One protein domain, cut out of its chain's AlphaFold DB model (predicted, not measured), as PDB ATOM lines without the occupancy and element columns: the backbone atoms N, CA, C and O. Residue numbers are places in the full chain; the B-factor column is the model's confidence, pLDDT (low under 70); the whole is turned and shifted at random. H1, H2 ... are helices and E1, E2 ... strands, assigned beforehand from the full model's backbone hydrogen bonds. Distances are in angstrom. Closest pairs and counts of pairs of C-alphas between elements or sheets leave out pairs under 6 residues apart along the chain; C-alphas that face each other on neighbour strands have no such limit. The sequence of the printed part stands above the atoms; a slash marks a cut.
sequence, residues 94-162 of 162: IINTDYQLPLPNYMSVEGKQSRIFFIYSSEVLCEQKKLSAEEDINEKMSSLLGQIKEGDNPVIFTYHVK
ATOM      1  N   ILE A  94     169.050 181.979 172.822       85.94
ATOM      2  CA  ILE A  94     169.959 182.976 173.386       85.94
ATOM      3  C   ILE A  94     169.556 184.310 172.776       85.94
ATOM      4  O   ILE A  94     169.360 184.386 171.569       85.94
ATOM      5  N   ILE A  95     169.404 185.345 173.595       88.75
ATOM      6  CA  ILE A  95     169.017 186.677 173.128       88.75
ATOM      7  C   ILE A  95     170.186 187.620 173.362       88.75
ATOM      8  O   ILE A  95     170.697 187.734 174.478       88.75
ATOM      9  N   ASN A  96     170.594 188.321 172.311       89.44
ATOM     10  CA  ASN A  96     171.468 189.466 172.439       89.44
ATOM     11  C   ASN A  96     170.656 190.640 172.994       89.44
ATOM     12  O   ASN A  96     169.855 191.229 172.275       89.44
ATOM     13  N   THR A  97     170.864 190.991 174.260       89.56
ATOM     14  CA  THR A  97     170.106 192.055 174.933       89.56
ATOM     15  C   THR A  97     170.343 193.438 174.338       89.56
ATOM     16  O   THR A  97     169.441 194.268 174.376       89.56
ATOM     17  N   ASP A  98     171.523 193.691 173.763       90.44
ATOM     18  CA  ASP A  98     171.839 194.986 173.154       90.44
ATOM     19  C   ASP A  98     171.007 195.239 171.900       90.44
ATOM     20  O   ASP A  98     170.534 196.350 171.684       90.44
ATOM     21  N   TYR A  99     170.803 194.204 171.092       89.19
ATOM     22  CA  TYR A  99     170.078 194.287 169.821       89.19
ATOM     23  C   TYR A  99     168.652 193.727 169.913       89.19
ATOM     24  O   TYR A  99     167.919 193.779 168.936       89.19
ATOM     25  N   GLN A 100     168.278 193.163 171.069       87.50
ATOM     26  CA  GLN A 100     167.049 192.383 171.278       87.50
ATOM     27  C   GLN A 100     166.856 191.291 170.211       87.50
ATOM     28  O   GLN A 100     165.748 190.965 169.799       87.50
ATOM     29  N   LEU A 101     167.972 190.711 169.768       87.50
ATOM     30  CA  LEU A 101     168.037 189.794 168.637       87.50
ATOM     31  C   LEU A 101     168.217 188.360 169.157       87.50
ATOM     32  O   LEU A 101     169.195 188.115 169.876       87.50
ATOM     33  N   PRO A 102     167.331 187.396 168.835       87.50
ATOM     34  CA  PRO A 102     167.620 185.985 169.084       87.50
ATOM     35  C   PRO A 102     168.901 185.572 168.350       87.50
ATOM     36  O   PRO A 102     169.224 186.128 167.319       87.50
ATOM     37  N   LEU A 103     169.650 184.602 168.862       85.94
ATOM     38  CA  LEU A 103     170.912 184.146 168.283       85.94
ATOM     39  C   LEU A 103     170.863 182.621 168.068       85.94
ATOM     40  O   LEU A 103     171.291 181.861 168.937       85.94
ATOM     41  N   PRO A 104     170.314 182.146 166.934       72.38
ATOM     42  CA  PRO A 104     170.036 180.727 166.714       72.38
ATOM     43  C   PRO A 104     171.269 179.933 166.262       72.38
ATOM     44  O   PRO A 104     171.410 178.755 166.588       72.38
ATOM     45  N   ASN A 105     172.181 180.567 165.519       72.25
ATOM     46  CA  ASN A 105     173.275 179.885 164.825       72.25
ATOM     47  C   ASN A 105     174.569 179.927 165.629       72.25
ATOM     48  O   ASN A 105     175.495 180.661 165.293       72.25
ATOM     49  N   TYR A 106     174.616 179.135 166.694       76.75
ATOM     50  CA  TYR A 106     175.811 178.947 167.512       76.75
ATOM     51  C   TYR A 106     176.872 178.109 166.787       76.75
ATOM     52  O   TYR A 106     176.569 177.030 166.265       76.75
ATOM     53  N   MET A 107     178.125 178.557 166.857       75.56
ATOM     54  CA  MET A 107     179.304 177.737 166.588       75.56
ATOM     55  C   MET A 107     180.362 177.945 167.675       75.56
ATOM     56  O   MET A 107     180.779 179.073 167.955       75.56
ATOM     57  N   SER A 108     180.820 176.843 168.270       70.69
ATOM     58  CA  SER A 108     182.017 176.839 169.108       70.69
ATOM     59  C   SER A 108     183.258 176.996 168.243       70.69
ATOM     60  O   SER A 108     183.393 176.309 167.231       70.69
ATOM     61  N   VAL A 109     184.211 177.810 168.682       67.38
ATOM     62  CA  VAL A 109     185.547 177.811 168.082       67.38
ATOM     63  C   VAL A 109     186.426 176.866 168.881       67.38
ATOM     64  O   VAL A 109     186.670 177.102 170.066       67.38
ATOM     65  N   GLU A 110     186.912 175.803 168.244       58.91
ATOM     66  CA  GLU A 110     187.926 174.941 168.849       58.91
ATOM     67  C   GLU A 110     189.194 175.760 169.149       58.91
ATOM     68  O   GLU A 110     189.758 176.412 168.269       58.91
ATOM     69  N   GLY A 111     189.647 175.767 170.408       58.59
ATOM     70  CA  GLY A 111     190.854 176.492 170.815       58.59
ATOM     71  C   GLY A 111     190.855 176.948 172.276       58.59
ATOM     72  O   GLY A 111     189.930 176.695 173.038       58.59
ATOM     73  N   LYS A 112     191.920 177.652 172.682       55.03
ATOM     74  CA  LYS A 112     192.191 178.045 174.084       55.03
ATOM     75  C   LYS A 112     191.440 179.297 174.584       55.03
ATOM     76  O   LYS A 112     191.875 179.889 175.565       55.03
ATOM     77  N   GLN A 113     190.382 179.760 173.912       63.28
ATOM     78  CA  GLN A 113     189.832 181.108 174.166       63.28
ATOM     79  C   GLN A 113     188.364 181.168 174.609       63.28
ATOM     80  O   GLN A 113     187.847 182.274 174.714       63.28
ATOM     81  N   SER A 114     187.685 180.042 174.869       75.56
ATOM     82  CA  SER A 114     186.292 180.037 175.370       75.56
ATOM     83  C   SER A 114     185.346 180.950 174.566       75.56
ATOM     84  O   SER A 114     184.479 181.620 175.133       75.56
ATOM     85  N   ARG A 115     185.557 181.043 173.245       80.81
ATOM     86  CA  ARG A 115     184.798 181.935 172.361       80.81
ATOM     87  C   ARG A 115     183.686 181.185 171.659       80.81
ATOM     88  O   ARG A 115     183.886 180.084 171.146       80.81
ATOM     89  N   ILE A 116     182.543 181.846 171.591       82.69
ATOM     90  CA  ILE A 116     181.372 181.380 170.863       82.69
ATOM     91  C   ILE A 116     180.998 182.437 169.832       82.69
ATOM     92  O   ILE A 116     181.047 183.642 170.114       82.69
ATOM     93  N   PHE A 117     180.651 181.978 168.635       86.69
ATOM     94  CA  PHE A 117     180.191 182.833 167.554       86.69
ATOM     95  C   PHE A 117     178.729 182.559 167.245       86.69
ATOM     96  O   PHE A 117     178.293 181.408 167.232       86.69
ATOM     97  N   PHE A 118     178.005 183.630 166.943       87.75
ATOM     98  CA  PHE A 118     176.691 183.557 166.329       87.75
ATOM     99  C   PHE A 118     176.733 184.259 164.986       87.75
ATOM    100  O   PHE A 118     177.178 185.405 164.907       87.75
ATOM    101  N   ILE A 119     176.303 183.558 163.940       88.25
ATOM    102  CA  ILE A 119     176.419 184.042 162.564       88.25
ATOM    103  C   ILE A 119     175.046 184.337 161.980       88.25
ATOM    104  O   ILE A 119     174.158 183.481 161.958       88.25
ATOM    105  N   TYR A 120     174.922 185.550 161.457       90.31
ATOM    106  CA  TYR A 120     173.787 186.016 160.683       90.31
ATOM    107  C   TYR A 120     174.226 186.317 159.260       90.31
ATOM    108  O   TYR A 120     175.178 187.069 159.057       90.31
ATOM    109  N   SER A 121     173.532 185.751 158.275       91.31
ATOM    110  CA  SER A 121     173.736 186.177 156.893       91.31
ATOM    111  C   SER A 121     173.141 187.573 156.686       91.31
ATOM    112  O   SER A 121     172.190 187.966 157.376       91.31
ATOM    113  N   SER A 122     173.706 188.321 155.741       92.12
ATOM    114  CA  SER A 122     173.182 189.616 155.298       92.12
ATOM    115  C   SER A 122     171.717 189.521 154.895       92.12
ATOM    116  O   SER A 122     170.925 190.377 155.268       92.12
ATOM    117  N   GLU A 123     171.335 188.450 154.200       91.69
ATOM    118  CA  GLU A 123     169.982 188.237 153.677       91.69
ATOM    119  C   GLU A 123     168.972 188.147 154.820       91.69
ATOM    120  O   GLU A 123     167.957 188.834 154.796       91.69
ATOM    121  N   VAL A 124     169.275 187.362 155.863       89.62
ATOM    122  CA  VAL A 124     168.391 187.224 157.031       89.62
ATOM    123  C   VAL A 124     168.198 188.567 157.733       89.62
ATOM    124  O   VAL A 124     167.076 188.912 158.097       89.62
ATOM    125  N   LEU A 125     169.269 189.349 157.903       90.00
ATOM    126  CA  LEU A 125     169.178 190.666 158.540       90.00
ATOM    127  C   LEU A 125     168.454 191.688 157.654       90.00
ATOM    128  O   LEU A 125     167.689 192.502 158.166       90.00
ATOM    129  N   CYS A 126     168.631 191.634 156.334       89.19
ATOM    130  CA  CYS A 126     167.891 192.474 155.395       89.19
ATOM    131  C   CYS A 126     166.395 192.129 155.361       89.19
ATOM    132  O   CYS A 126     165.573 193.043 155.330       89.19
ATOM    133  N   GLU A 127     166.022 190.849 155.411       88.06
ATOM    134  CA  GLU A 127     164.620 190.439 155.557       88.06
ATOM    135  C   GLU A 127     164.048 190.901 156.896       88.06
ATOM    136  O   GLU A 127     162.969 191.493 156.943       88.06
ATOM    137  N   GLN A 128     164.811 190.748 157.980       84.38
ATOM    138  CA  GLN A 128     164.405 191.256 159.284       84.38
ATOM    139  C   GLN A 128     164.198 192.774 159.263       84.38
ATOM    140  O   GLN A 128     163.217 193.241 159.825       84.38
ATOM    141  N   LYS A 129     165.039 193.531 158.544       83.94
ATOM    142  CA  LYS A 129     164.871 194.977 158.332       83.94
ATOM    143  C   LYS A 129     163.544 195.327 157.664       83.94
ATOM    144  O   LYS A 129     162.901 196.289 158.081       83.94
ATOM    145  N   LYS A 130     163.136 194.562 156.646       84.00
ATOM    146  CA  LYS A 130     161.857 194.757 155.944       84.00
ATOM    147  C   LYS A 130     160.674 194.516 156.883       84.00
ATOM    148  O   LYS A 130     159.760 195.328 156.905       84.00
ATOM    149  N   LEU A 131     160.732 193.446 157.678       79.06
ATOM    150  CA  LEU A 131     159.688 193.091 158.647       79.06
ATOM    151  C   LEU A 131     159.624 194.083 159.820       79.06
ATOM    152  O   LEU A 131     158.548 194.483 160.241       79.06
ATOM    153  N   SER A 132     160.776 194.547 160.306       71.06
ATOM    154  CA  SER A 132     160.868 195.492 161.424       71.06
ATOM    155  C   SER A 132     160.422 196.916 161.093       71.06
ATOM    156  O   SER A 132     160.311 197.728 161.999       71.06
ATOM    157  N   ALA A 133     160.146 197.246 159.826       64.00
ATOM    158  CA  ALA A 133     159.510 198.522 159.491       64.00
ATOM    159  C   ALA A 133     158.106 198.663 160.127       64.00
ATOM    160  O   ALA A 133     157.571 199.769 160.187       64.00
ATOM    161  N   GLU A 134     157.541 197.553 160.617       59.84
ATOM    162  CA  GLU A 134     156.255 197.464 161.313       59.84
ATOM    163  C   GLU A 134     156.393 197.317 162.850       59.84
ATOM    164  O   GLU A 134     155.382 197.359 163.550       59.84
ATOM    165  N   GLU A 135     157.614 197.189 163.396       64.94
ATOM    166  CA  GLU A 135     157.883 196.951 164.827       64.94
ATOM    167  C   GLU A 135     158.840 197.988 165.449       64.94
ATOM    168  O   GLU A 135     159.705 198.561 164.787       64.94
ATOM    169  N   ASP A 136     158.715 198.208 166.763       71.00
ATOM    170  CA  ASP A 136     159.536 199.158 167.526       71.00
ATOM    171  C   ASP A 136     160.917 198.547 167.851       71.00
ATOM    172  O   ASP A 136     161.165 198.018 168.938       71.00
ATOM    173  N   ILE A 137     161.820 198.537 166.864       84.31
ATOM    174  CA  ILE A 137     163.197 198.055 167.045       84.31
ATOM    175  C   ILE A 137     164.072 199.081 167.768       84.31
ATOM    176  O   ILE A 137     164.024 200.284 167.513       84.31
ATOM    177  N   ASN A 138     164.950 198.595 168.646       87.75
ATOM    178  CA  ASN A 138     165.829 199.478 169.407       87.75
ATOM    179  C   ASN A 138     166.890 200.176 168.525       87.75
ATOM    180  O   ASN A 138     167.236 199.720 167.432       87.75
ATOM    181  N   GLU A 139     167.456 201.279 169.023       89.88
ATOM    182  CA  GLU A 139     168.410 202.114 168.272       89.88
ATOM    183  C   GLU A 139     169.656 201.352 167.794       89.88
ATOM    184  O   GLU A 139     170.142 201.581 166.683       89.88
ATOM    185  N   LYS A 140     170.177 200.423 168.609       91.44
ATOM    186  CA  LYS A 140     171.356 199.620 168.249       91.44
ATOM    187  C   LYS A 140     171.051 198.695 167.073       91.44
ATOM    188  O   LYS A 140     171.875 198.582 166.164       91.44
ATOM    189  N   MET A 141     169.874 198.070 167.067       90.69
ATOM    190  CA  MET A 141     169.409 197.222 165.972       90.69
ATOM    191  C   MET A 141     169.156 198.037 164.706       90.69
ATOM    192  O   MET A 141     169.667 197.680 163.647       90.69
ATOM    193  N   SER A 142     168.481 199.181 164.823       89.50
ATOM    194  CA  SER A 142     168.282 200.120 163.711       89.50
ATOM    195  C   SER A 142     169.607 200.552 163.076       89.50
ATOM    196  O   SER A 142     169.755 200.532 161.853       89.50
ATOM    197  N   SER A 143     170.604 200.884 163.901       91.81
ATOM    198  CA  SER A 143     171.941 201.266 163.438       91.81
ATOM    199  C   SER A 143     172.660 200.125 162.713       91.81
ATOM    200  O   SER A 143     173.227 200.344 161.642       91.81
ATOM    201  N   LEU A 144     172.594 198.897 163.245       91.50
ATOM    202  CA  LEU A 144     173.176 197.713 162.606       91.50
ATOM    203  C   LEU A 144     172.531 197.439 161.242       91.50
ATOM    204  O   LEU A 144     173.229 197.315 160.239       91.50
ATOM    205  N   LEU A 145     171.199 197.411 161.183       90.69
ATOM    206  CA  LEU A 145     170.445 197.172 159.949       90.69
ATOM    207  C   LEU A 145     170.635 198.289 158.911       90.69
ATOM    208  O   LEU A 145     170.498 198.060 157.708       90.69
ATOM    209  N   GLY A 146     170.955 199.509 159.346       89.50
ATOM    210  CA  GLY A 146     171.321 200.621 158.469       89.50
ATOM    211  C   GLY A 146     172.637 200.407 157.716       89.50
ATOM    212  O   GLY A 146     172.799 200.947 156.623       89.50
ATOM    213  N   GLN A 147     173.548 199.606 158.270       91.88
ATOM    214  CA  GLN A 147     174.896 199.387 157.733       91.88
ATOM    215  C   GLN A 147     174.998 198.172 156.803       91.88
ATOM    216  O   GLN A 147     175.986 198.056 156.086       91.88
ATOM    217  N   ILE A 148     173.994 197.291 156.804       93.56
ATOM    218  CA  ILE A 148     174.022 196.005 156.096       93.56
ATOM    219  C   ILE A 148     173.211 196.082 154.805       93.56
ATOM    220  O   ILE A 148     172.092 196.612 154.782       93.56
ATOM    221  N   LYS A 149     173.764 195.510 153.736       93.12
ATOM    222  CA  LYS A 149     173.123 195.328 152.435       93.12
ATOM    223  C   LYS A 149     173.082 193.850 152.056       93.12
ATOM    224  O   LYS A 149     173.865 193.036 152.537       93.12
ATOM    225  N   GLU A 150     172.153 193.512 151.169       90.06
ATOM    226  CA  GLU A 150     172.060 192.170 150.601       90.06
ATOM    227  C   GLU A 150     173.343 191.843 149.816       90.06
ATOM    228  O   GLU A 150     173.827 192.678 149.047       90.06
ATOM    229  N   GLY A 151     173.904 190.652 150.038       92.31
ATOM    230  CA  GLY A 151     175.186 190.233 149.465       92.31
ATOM    231  C   GLY A 151     176.441 190.684 150.227       92.31
ATOM    232  O   GLY A 151     177.546 190.365 149.784       92.31
ATOM    233  N   ASP A 152     176.306 191.398 151.350       95.50
ATOM    234  CA  ASP A 152     177.436 191.656 152.252       95.50
ATOM    235  C   ASP A 152     177.938 190.360 152.921       95.50
ATOM    236  O   ASP A 152     177.302 189.308 152.910       95.50
ATOM    237  N   ASN A 153     179.114 190.424 153.549       94.44
ATOM    238  CA  ASN A 153     179.587 189.308 154.365       94.44
ATOM    239  C   ASN A 153     178.691 189.104 155.607       94.44
ATOM    240  O   ASN A 153     178.127 190.072 156.125       94.44
ATOM    241  N   PRO A 154     178.622 187.874 156.157       92.06
ATOM    242  CA  PRO A 154     177.867 187.602 157.373       92.06
ATOM    243  C   PRO A 154     178.309 188.456 158.568       92.06
ATOM    244  O   PRO A 154     179.501 188.680 158.797       92.06
ATOM    245  N   VAL A 155     177.340 188.851 159.390       91.62
ATOM    246  CA  VAL A 155     177.577 189.509 160.675       91.62
ATOM    247  C   VAL A 155     177.858 188.449 161.733       91.62
ATOM    248  O   VAL A 155     177.083 187.507 161.917       91.62
ATOM    249  N   ILE A 156     178.972 188.615 162.447       90.44
ATOM    250  CA  ILE A 156     179.417 187.689 163.490       90.44
ATOM    251  C   ILE A 156     179.308 188.374 164.849       90.44
ATOM    252  O   ILE A 156     180.021 189.336 165.133       90.44
ATOM    253  N   PHE A 157     178.466 187.830 165.724       90.19
ATOM    254  CA  PHE A 157     178.462 188.181 167.140       90.19
ATOM    255  C   PHE A 157     179.424 187.261 167.883       90.19
ATOM    256  O   PHE A 157     179.296 186.038 167.822       90.19
ATOM    257  N   THR A 158     180.386 187.845 168.593       88.62
ATOM    258  CA  THR A 158     181.384 187.104 169.370       88.62
ATOM    259  C   THR A 158     181.171 187.302 170.858       88.62
ATOM    260  O   THR A 158     181.072 188.431 171.333       88.62
ATOM    261  N   TYR A 159     181.194 186.205 171.611       85.62
ATOM    262  CA  TYR A 159     181.137 186.236 173.069       85.62
ATOM    263  C   TYR A 159     182.265 185.409 173.665       85.62
ATOM    264  O   TYR A 159     182.661 184.380 173.119       85.62
ATOM    265  N   HIS A 160     182.764 185.861 174.813       83.50
ATOM    266  CA  HIS A 160     183.672 185.089 175.646       83.50
ATOM    267  C   HIS A 160     182.883 184.507 176.814       83.50
ATOM    268  O   HIS A 160     182.313 185.251 177.615       83.50
ATOM    269  N   VAL A 161     182.867 183.184 176.920       76.69
ATOM    270  CA  VAL A 161     182.224 182.489 178.034       76.69
ATOM    271  C   VAL A 161     183.128 182.619 179.259       76.69
ATOM    272  O   VAL A 161     184.322 182.325 179.182       76.69
ATOM    273  N   LYS A 162     182.576 183.139 180.357       69.25
ATOM    274  CA  LYS A 162     183.271 183.280 181.644       69.25
ATOM    275  C   LYS A 162     183.082 182.034 182.501       69.25
ATOM    276  O   LYS A 162     181.962 181.479 182.484       69.25
TER     277      LYS A 162
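What this domain is: This is residues 94 to 162 of the 162 residues of an uncharacterized protein of Bacteroides fragilis str. 3986 N(B)19 (UniProt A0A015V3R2). A narrow antiparallel sheet of three strands, E1-E2-E3, makes one end of an elongated domain, and two steeply angled helices, H1 and H2, make the other. The printed part has 69 residues, with two named helices and three named strands in the order E1 E2 H1 H2 E3 along the chain; it is of mixed class, helices and strands, with 37 residues in named elements, and is only just compact, close to loose. Their radius of gyration is 13.0 A over the C-alphas, which span 42 by 25 by 17 A.

How they stand to each other: E2, residues 115 to 120, is antiparallel to E3, residues 155 to 160; N 118 and O 157 are 2.9 A apart. E1, residues 106 to 108, forms a hairpin with E2; N 107 and O 117 are 2.9 A apart. H1, residues 122 to 134, and H2, residues 139 to 147, are not on the sheet. They only just touch, with 3 pairs of C-alphas within 8 A, through residues 125 to 129 of H1 alone; the closest C-alphas, Lys 129 and Leu 145, are 6.2 A apart. Every O i to N i+4 pair is within hydrogen-bond range in H2, and 8 of 9 in H1.

Where its parts are: H1 is 19.6 A long, from C-alpha 122 at (173.182, 189.616, 155.298); E3 is 16.8 A, ending at C-alpha 160 at (183.672, 185.089, 175.646).

The domain as a whole: The printed part has no cut. Residues 109 to 113, 133 to 135 and 162 have pLDDT under 70.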